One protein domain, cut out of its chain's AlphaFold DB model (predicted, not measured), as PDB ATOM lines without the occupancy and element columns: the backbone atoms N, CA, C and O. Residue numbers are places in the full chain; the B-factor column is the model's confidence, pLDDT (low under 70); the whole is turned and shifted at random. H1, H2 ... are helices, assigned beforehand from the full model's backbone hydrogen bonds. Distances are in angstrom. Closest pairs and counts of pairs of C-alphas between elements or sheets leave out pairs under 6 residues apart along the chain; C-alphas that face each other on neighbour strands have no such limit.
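What this domain is: This is residues 313 to 376 of the 376 residues of the protein "Hypothetical protein" of Skeletonema marinoi (UniProt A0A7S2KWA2). Two helices, H3 and H5, run side by side in opposite ways as the core, with H1 along one side of this pair and H7 crossing its other side. The short H4 joins H3 to H5 at one end of the pair, H2 lies at the other end, and H6 sits at the outside before H7. The 64 printed residues have seven named helices, H1 to H7 in chain order, and no named strand: the class is all helix. The whole is compact, with a radius of gyration of the C-alphas of 10.6 A and spans of 29 by 24 by 17 A.

How they stand to each other: H1, residues 313 to 318, touches H5, residues 348 to 357, at a shallow tilt of 24 degrees, the same way; Ser 314 and Val 353 have the closest C-alphas, 6.0 A. H3, residues 329 to 340, touches H5 at a shallow tilt of 28 degrees, opposite ways, closest at the C-alphas of Ala 330 and Leu 357, 5.0 A. H7, residues 369 to 375, touches H3 about perpendicular, at 75 degrees, with the C-alphas of Ala 334 and Ile 373 closest at 5.0 A. Every O i to N i+4 pair is within hydrogen-bond range in H3, H5, H7, H2, residues 321 to 326, and H6, residues 360 to 365; H1 has 0 of 2, but 3 of 3 O i to N i+3 pairs, and H4, residues 342 to 345, is too short for an i+4 pair.

Where its parts are: H1 begins at C-alpha 313 (162.566, 322.588, 155.903). H3 is 16.3 A long and H5 14.3 A. H7 ends at C-alpha 375 (174.763, 313.117, 143.301).

The domain as a whole: The C-alphas of Tyr 322 and Asp 343 are the two farthest apart, 29.2 A. The printed part has no cut, its links are tight, and no printed residue is under 70 in pLDDT.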
ATOM      1  N   PHE A 313     161.661 323.677 156.328       94.31
ATOM      2  CA  PHE A 313     162.566 322.588 155.903       94.31
ATOM      3  C   PHE A 313     163.255 321.861 157.078       94.31
ATOM      4  O   PHE A 313     163.511 320.661 157.010       94.31
ATOM      5  N   SER A 314     163.463 322.556 158.200       94.00
ATOM      6  CA  SER A 314     163.983 321.988 159.449       94.00
ATOM      7  C   SER A 314     163.097 320.908 160.087       94.00
ATOM      8  O   SER A 314     163.568 320.229 160.999       94.00
ATOM      9  N   PHE A 315     161.862 320.683 159.611       94.50
ATOM     10  CA  PHE A 315     161.010 319.585 160.087       94.50
ATOM     11  C   PHE A 315     161.666 318.204 159.916       94.50
ATOM     12  O   PHE A 315     161.453 317.331 160.754       94.50
ATOM     13  N   LEU A 316     162.529 318.033 158.902       93.62
ATOM     14  CA  LEU A 316     163.274 316.793 158.658       93.62
ATOM     15  C   LEU A 316     164.188 316.399 159.833       93.62
ATOM     16  O   LEU A 316     164.474 315.222 160.012       93.62
ATOM     17  N   LEU A 317     164.611 317.347 160.681       92.62
ATOM     18  CA  LEU A 317     165.392 317.033 161.888       92.62
ATOM     19  C   LEU A 317     164.564 316.289 162.953       92.62
ATOM     20  O   LEU A 317     165.132 315.583 163.783       92.62
ATOM     21  N   ASN A 318     163.235 316.434 162.914       92.31
ATOM     22  CA  ASN A 318     162.287 315.841 163.858       92.31
ATOM     23  C   ASN A 318     161.522 314.639 163.266       92.31
ATOM     24  O   ASN A 318     160.578 314.159 163.890       92.31
ATOM     25  N   SER A 319     161.890 314.168 162.071       92.12
ATOM     26  CA  SER A 319     161.234 313.033 161.412       92.12
ATOM     27  C   SER A 319     161.489 311.701 162.151       92.12
ATOM     28  O   SER A 319     162.392 311.633 163.002       92.12
ATOM     29  N   PRO A 320     160.756 310.619 161.812       92.12
ATOM     30  CA  PRO A 320     160.941 309.294 162.408       92.12
ATOM     31  C   PRO A 320     162.400 308.825 162.400       92.12
ATOM     32  O   PRO A 320     163.168 309.127 161.484       92.12
ATOM     33  N   GLU A 321     162.792 308.094 163.446       88.06
ATOM     34  CA  GLU A 321     164.182 307.668 163.651       88.06
ATOM     35  C   GLU A 321     164.670 306.750 162.529       88.06
ATOM     36  O   GLU A 321     165.715 307.027 161.948       88.06
ATOM     37  N   TYR A 322     163.850 305.769 162.134       87.75
ATOM     38  CA  TYR A 322     164.135 304.850 161.029       87.75
ATOM     39  C   TYR A 322     164.403 305.578 159.701       87.75
ATOM     40  O   TYR A 322     165.320 305.215 158.968       87.75
ATOM     41  N   PHE A 323     163.678 306.666 159.414       91.19
ATOM     42  CA  PHE A 323     163.957 307.501 158.243       91.19
ATOM     43  C   PHE A 323     165.327 308.195 158.342       91.19
ATOM     44  O   PHE A 323     166.073 308.240 157.362       91.19
ATOM     45  N   ARG A 324     165.682 308.715 159.528       87.44
ATOM     46  CA  ARG A 324     166.946 309.437 159.765       87.44
ATOM     47  C   ARG A 324     168.182 308.538 159.766       87.44
ATOM     48  O   ARG A 324     169.253 309.048 159.454       87.44
ATOM     49  N   THR A 325     168.058 307.257 160.110       82.38
ATOM     50  CA  THR A 325     169.189 306.315 160.146       82.38
ATOM     51  C   THR A 325     169.281 305.433 158.902       82.38
ATOM     52  O   THR A 325     170.356 305.329 158.322       82.38
ATOM     53  N   ASP A 326     168.168 304.845 158.454       76.75
ATOM     54  CA  ASP A 326     168.174 303.695 157.532       76.75
ATOM     55  C   ASP A 326     167.622 304.038 156.130       76.75
ATOM     56  O   ASP A 326     167.664 303.207 155.220       76.75
ATOM     57  N   GLN A 327     167.091 305.253 155.929       77.81
ATOM     58  CA  GLN A 327     166.495 305.694 154.653       77.81
ATOM     59  C   GLN A 327     167.238 306.867 153.998       77.81
ATOM     60  O   GLN A 327     166.668 307.612 153.199       77.81
ATOM     61  N   ASN A 328     168.531 307.020 154.307       82.88
ATOM     62  CA  ASN A 328     169.436 308.000 153.696       82.88
ATOM     63  C   ASN A 328     168.858 309.431 153.700       82.88
ATOM     64  O   ASN A 328     168.859 310.113 152.666       82.88
ATOM     65  N   ALA A 329     168.342 309.891 154.849       90.44
ATOM     66  CA  ALA A 329     167.618 311.161 154.991       90.44
ATOM     67  C   ALA A 329     168.353 312.384 154.414       90.44
ATOM     68  O   ALA A 329     167.706 313.297 153.896       90.44
ATOM     69  N   ALA A 330     169.691 312.400 154.441       90.81
ATOM     70  CA  ALA A 330     170.489 313.433 153.783       90.81
ATOM     71  C   ALA A 330     170.277 313.468 152.258       90.81
ATOM     72  O   ALA A 330     170.057 314.541 151.694       90.81
ATOM     73  N   THR A 331     170.265 312.308 151.591       91.81
ATOM     74  CA  THR A 331     170.021 312.200 150.139       91.81
ATOM     75  C   THR A 331     168.593 312.610 149.775       91.81
ATOM     76  O   THR A 331     168.385 313.295 148.772       91.81
ATOM     77  N   PHE A 332     167.610 312.296 150.628       94.56
ATOM     78  CA  PHE A 332     166.241 312.789 150.467       94.56
ATOM     79  C   PHE A 332     166.163 314.315 150.631       94.56
ATOM     80  O   PHE A 332     165.582 314.988 149.780       94.56
ATOM     81  N   GLY A 333     166.786 314.880 151.672       93.38
ATOM     82  CA  GLY A 333     166.842 316.329 151.898       93.38
ATOM     83  C   GLY A 333     167.495 317.081 150.734       93.38
ATOM     84  O   GLY A 333     166.946 318.072 150.251       93.38
ATOM     85  N   ALA A 334     168.600 316.559 150.203       92.19
ATOM     86  CA  ALA A 334     169.252 317.074 149.002       92.19
ATOM     87  C   ALA A 334     168.345 317.012 147.756       92.19
ATOM     88  O   ALA A 334     168.239 317.988 147.011       92.19
ATOM     89  N   LYS A 335     167.618 315.904 147.560       93.75
ATOM     90  CA  LYS A 335     166.636 315.748 146.473       93.75
ATOM     91  C   LYS A 335     165.464 316.731 146.605       93.75
ATOM     92  O   LYS A 335     164.997 317.269 145.601       93.75
ATOM     93  N   VAL A 336     165.024 317.025 147.832       94.81
ATOM     94  CA  VAL A 336     164.055 318.096 148.121       94.81
ATOM     95  C   VAL A 336     164.636 319.465 147.753       94.81
ATOM     96  O   VAL A 336     163.980 320.200 147.023       94.81
ATOM     97  N   MET A 337     165.865 319.804 148.165       93.12
ATOM     98  CA  MET A 337     166.516 321.079 147.798       93.12
ATOM     99  C   MET A 337     166.610 321.255 146.273       93.12
ATOM    100  O   MET A 337     166.267 322.318 145.756       93.12
ATOM    101  N   LYS A 338     166.971 320.191 145.545       91.56
ATOM    102  CA  LYS A 338     167.030 320.142 144.072       91.56
ATOM    103  C   LYS A 338     165.661 320.372 143.415       91.56
ATOM    104  O   LYS A 338     165.571 321.086 142.421       91.56
ATOM    105  N   ASN A 339     164.586 319.841 144.006       92.44
ATOM    106  CA  ASN A 339     163.202 320.103 143.591       92.44
ATOM    107  C   ASN A 339     162.697 321.506 143.994       92.44
ATOM    108  O   ASN A 339     161.742 322.009 143.387       92.44
ATOM    109  N   ILE A 340     163.294 322.145 145.010       91.50
ATOM    110  CA  ILE A 340     162.989 323.536 145.369       91.50
ATOM    111  C   ILE A 340     163.619 324.499 144.353       91.50
ATOM    112  O   ILE A 340     162.905 325.355 143.828       91.50
ATOM    113  N   GLY A 341     164.904 324.315 144.037       89.12
ATOM    114  CA  GLY A 341     165.640 325.051 143.006       89.12
ATOM    115  C   GLY A 341     166.967 325.641 143.495       89.12
ATOM    116  O   GLY A 341     167.333 325.522 144.664       89.12
ATOM    117  N   ASP A 342     167.687 326.310 142.594       78.00
ATOM    118  CA  ASP A 342     169.059 326.798 142.803       78.00
ATOM    119  C   ASP A 342     169.264 327.696 144.037       78.00
ATOM    120  O   ASP A 342     170.370 327.742 144.578       78.00
ATOM    121  N   ASP A 343     168.233 328.421 144.475       80.00
ATOM    122  CA  ASP A 343     168.287 329.276 145.670       80.00
ATOM    123  C   ASP A 343     168.288 328.445 146.964       80.00
ATOM    124  O   ASP A 343     168.964 328.791 147.932       80.00
ATOM    125  N   ALA A 344     167.585 327.308 146.969       78.94
ATOM    126  CA  ALA A 344     167.576 326.363 148.082       78.94
ATOM    127  C   ALA A 344     168.897 325.594 148.181       78.94
ATOM    128  O   ALA A 344     169.400 325.390 149.281       78.94
ATOM    129  N   VAL A 345     169.495 325.234 147.041       80.81
ATOM    130  CA  VAL A 345     170.818 324.584 146.971       80.81
ATOM    131  C   VAL A 345     171.929 325.457 147.578       80.81
ATOM    132  O   VAL A 345     172.914 324.929 148.079       80.81
ATOM    133  N   LYS A 346     171.760 326.786 147.581       83.38
ATOM    134  CA  LYS A 346     172.725 327.765 148.120       83.38
ATOM    135  C   LYS A 346     172.359 328.285 149.518       83.38
ATOM    136  O   LYS A 346     173.054 329.156 150.034       83.38
ATOM    137  N   SER A 347     171.268 327.807 150.116       88.50
ATOM    138  CA  SER A 347     170.789 328.286 151.416       88.50
ATOM    139  C   SER A 347     171.568 327.633 152.560       88.50
ATOM    140  O   SER A 347     171.484 326.420 152.755       88.50
ATOM    141  N   GLU A 348     172.289 328.441 153.342       87.81
ATOM    142  CA  GLU A 348     173.045 327.981 154.517       87.81
ATOM    143  C   GLU A 348     172.139 327.246 155.524       87.81
ATOM    144  O   GLU A 348     172.502 326.163 155.979       87.81
ATOM    145  N   ASP A 349     170.917 327.743 155.766       89.50
ATOM    146  CA  ASP A 349     169.907 327.091 156.620       89.50
ATOM    147  C   ASP A 349     169.591 325.651 156.173       89.50
ATOM    148  O   ASP A 349     169.431 324.743 156.994       89.50
ATOM    149  N   PHE A 350     169.475 325.422 154.860       91.25
ATOM    150  CA  PHE A 350     169.130 324.109 154.309       91.25
ATOM    151  C   PHE A 350     170.351 323.180 154.264       91.25
ATOM    152  O   PHE A 350     170.233 321.998 154.590       91.25
ATOM    153  N   ILE A 351     171.531 323.721 153.945       90.12
ATOM    154  CA  ILE A 351     172.811 323.003 154.021       90.12
ATOM    155  C   ILE A 351     173.079 322.546 155.465       90.12
ATOM    156  O   ILE A 351     173.471 321.397 155.680       90.12
ATOM    157  N   GLU A 352     172.802 323.386 156.468       91.94
ATOM    158  CA  GLU A 352     172.881 323.011 157.885       91.94
ATOM    159  C   GLU A 352     171.920 321.874 158.254       91.94
ATOM    160  O   GLU A 352     172.305 320.973 159.002       91.94
ATOM    161  N   VAL A 353     170.679 321.894 157.752       92.75
ATOM    162  CA  VAL A 353     169.702 320.820 157.999       92.75
ATOM    163  C   VAL A 353     170.179 319.498 157.390       92.75
ATOM    164  O   VAL A 353     170.186 318.492 158.094       92.75
ATOM    165  N   VAL A 354     170.651 319.484 156.138       91.12
ATOM    166  CA  VAL A 354     171.165 318.249 155.512       91.12
ATOM    167  C   VAL A 354     172.453 317.764 156.187       91.12
ATOM    168  O   VAL A 354     172.575 316.574 156.460       91.12
ATOM    169  N   SER A 355     173.369 318.659 156.568       89.81
ATOM    170  CA  SER A 355     174.595 318.316 157.316       89.81
ATOM    171  C   SER A 355     174.306 317.605 158.651       89.81
ATOM    172  O   SER A 355     175.005 316.661 159.036       89.81
ATOM    173  N   LYS A 356     173.224 318.004 159.337       91.38
ATOM    174  CA  LYS A 356     172.731 317.370 160.575       91.38
ATOM    175  C   LYS A 356     172.016 316.030 160.336       91.38
ATOM    176  O   LYS A 356     171.881 315.264 161.284       91.38
ATOM    177  N   LEU A 357     171.589 315.745 159.102       89.19
ATOM    178  CA  LEU A 357     170.974 314.476 158.685       89.19
ATOM    179  C   LEU A 357     171.969 313.473 158.085       89.19
ATOM    180  O   LEU A 357     171.623 312.306 157.951       89.19
ATOM    181  N   MET A 358     173.182 313.898 157.714       87.50
ATOM    182  CA  MET A 358     174.207 312.990 157.191       87.50
ATOM    183  C   MET A 358     174.659 311.994 158.265       87.50
ATOM    184  O   MET A 358     175.169 312.390 159.320       87.50
ATOM    185  N   THR A 359     174.547 310.705 157.967       86.62
ATOM    186  CA  THR A 359     175.137 309.601 158.738       86.62
ATOM    187  C   THR A 359     176.674 309.624 158.666       86.62
ATOM    188  O   THR A 359     177.273 310.457 157.979       86.62
ATOM    189  N   GLU A 360     177.353 308.721 159.382       82.88
ATOM    190  CA  GLU A 360     178.802 308.532 159.199       82.88
ATOM    191  C   GLU A 360     179.132 307.913 157.828       82.88
ATOM    192  O   GLU A 360     180.167 308.240 157.249       82.88
ATOM    193  N   GLU A 361     178.228 307.109 157.255       82.31
ATOM    194  CA  GLU A 361     178.381 306.542 155.910       82.31
ATOM    195  C   GLU A 361     178.205 307.609 154.816       82.31
ATOM    196  O   GLU A 361     179.014 307.673 153.888       82.31
ATOM    197  N   ASP A 362     177.229 308.517 154.953       82.56
ATOM    198  CA  ASP A 362     177.084 309.678 154.057       82.56
ATOM    199  C   ASP A 362     178.369 310.519 154.032       82.56
ATOM    200  O   ASP A 362     178.821 310.930 152.966       82.56
ATOM    201  N   LYS A 363     178.984 310.742 155.204       82.50
ATOM    202  CA  LYS A 363     180.228 311.521 155.376       82.50
ATOM    203  C   LYS A 363     181.482 310.799 154.876       82.50
ATOM    204  O   LYS A 363     182.484 311.453 154.595       82.50
ATOM    205  N   ALA A 364     181.446 309.472 154.771       83.88
ATOM    206  CA  ALA A 364     182.513 308.682 154.160       83.88
ATOM    207  C   ALA A 364     182.424 308.675 152.623       83.88
ATOM    208  O   ALA A 364     183.455 308.630 151.952       83.88
ATOM    209  N   ASN A 365     181.206 308.740 152.072       82.50
ATOM    210  CA  ASN A 365     180.949 308.734 150.628       82.50
ATOM    211  C   ASN A 365     180.963 310.139 149.994       82.50
ATOM    212  O   ASN A 365     181.365 310.283 148.840       82.50
ATOM    213  N   HIS A 366     180.556 311.170 150.740       82.50
ATOM    214  CA  HIS A 366     180.508 312.567 150.303       82.50
ATOM    215  C   HIS A 366     181.209 313.462 151.332       82.50
ATOM    216  O   HIS A 366     180.801 313.535 152.492       82.50
ATOM    217  N   SER A 367     182.252 314.180 150.911       76.38
ATOM    218  CA  SER A 367     183.033 315.054 151.799       76.38
ATOM    219  C   SER A 367     182.314 316.367 152.129       76.38
ATOM    220  O   SER A 367     182.652 317.040 153.105       76.38
ATOM    221  N   SER A 368     181.293 316.726 151.343       80.00
ATOM    222  CA  SER A 368     180.425 317.876 151.594       80.00
ATOM    223  C   SER A 368     178.969 317.628 151.188       80.00
ATOM    224  O   SER A 368     178.666 316.817 150.311       80.00
ATOM    225  N   VAL A 369     178.058 318.411 151.776       80.94
ATOM    226  CA  VAL A 369     176.632 318.444 151.401       80.94
ATOM    227  C   VAL A 369     176.442 318.793 149.916       80.94
ATOM    228  O   VAL A 369     175.519 318.290 149.282       80.94
ATOM    229  N   ASN A 370     177.331 319.601 149.331       83.06
ATOM    230  CA  ASN A 370     177.237 320.005 147.926       83.06
ATOM    231  C   ASN A 370     177.498 318.827 146.972       83.06
ATOM    232  O   ASN A 370     176.730 318.628 146.037       83.06
ATOM    233  N   GLU A 371     178.510 317.996 147.250       83.50
ATOM    234  CA  GLU A 371     178.774 316.760 146.487       83.50
ATOM    235  C   GLU A 371     177.592 315.779 146.569       83.50
ATOM    236  O   GLU A 371     177.267 315.097 145.597       83.50
ATOM    237  N   LEU A 372     176.917 315.736 147.721       84.31
ATOM    238  CA  LEU A 372     175.724 314.921 147.943       84.31
ATOM    239  C   LEU A 372     174.504 315.466 147.160       84.31
ATOM    240  O   LEU A 372     173.738 314.684 146.600       84.31
ATOM    241  N   ILE A 373     174.353 316.792 147.024       82.50
ATOM    242  CA  ILE A 373     173.315 317.428 146.179       82.50
ATOM    243  C   ILE A 373     173.582 317.238 144.676       82.50
ATOM    244  O   ILE A 373     172.640 317.051 143.892       82.50
ATOM    245  N   GLU A 374     174.845 317.251 144.250       83.06
ATOM    246  CA  GLU A 374     175.207 316.936 142.865       83.06
ATOM    247  C   GLU A 374     174.879 315.473 142.516       83.06
ATOM    248  O   GLU A 374     174.371 315.216 141.420       83.06
ATOM    249  N   ALA A 375     175.049 314.544 143.466       80.06
ATOM    250  CA  ALA A 375     174.763 313.117 143.301       80.06
ATOM    251  C   ALA A 375     173.266 312.705 143.353       80.06
ATOM    252  O   ALA A 375     172.924 311.655 142.804       80.06
ATOM    253  N   ALA A 376     172.382 313.487 143.997       74.88
ATOM    254  CA  ALA A 376     170.978 313.122 144.313       74.88
ATOM    255  C   ALA A 376     169.910 313.374 143.215       74.88
ATOM    256  O   ALA A 376     168.837 312.712 143.261       74.88
TER     257      ALA A 376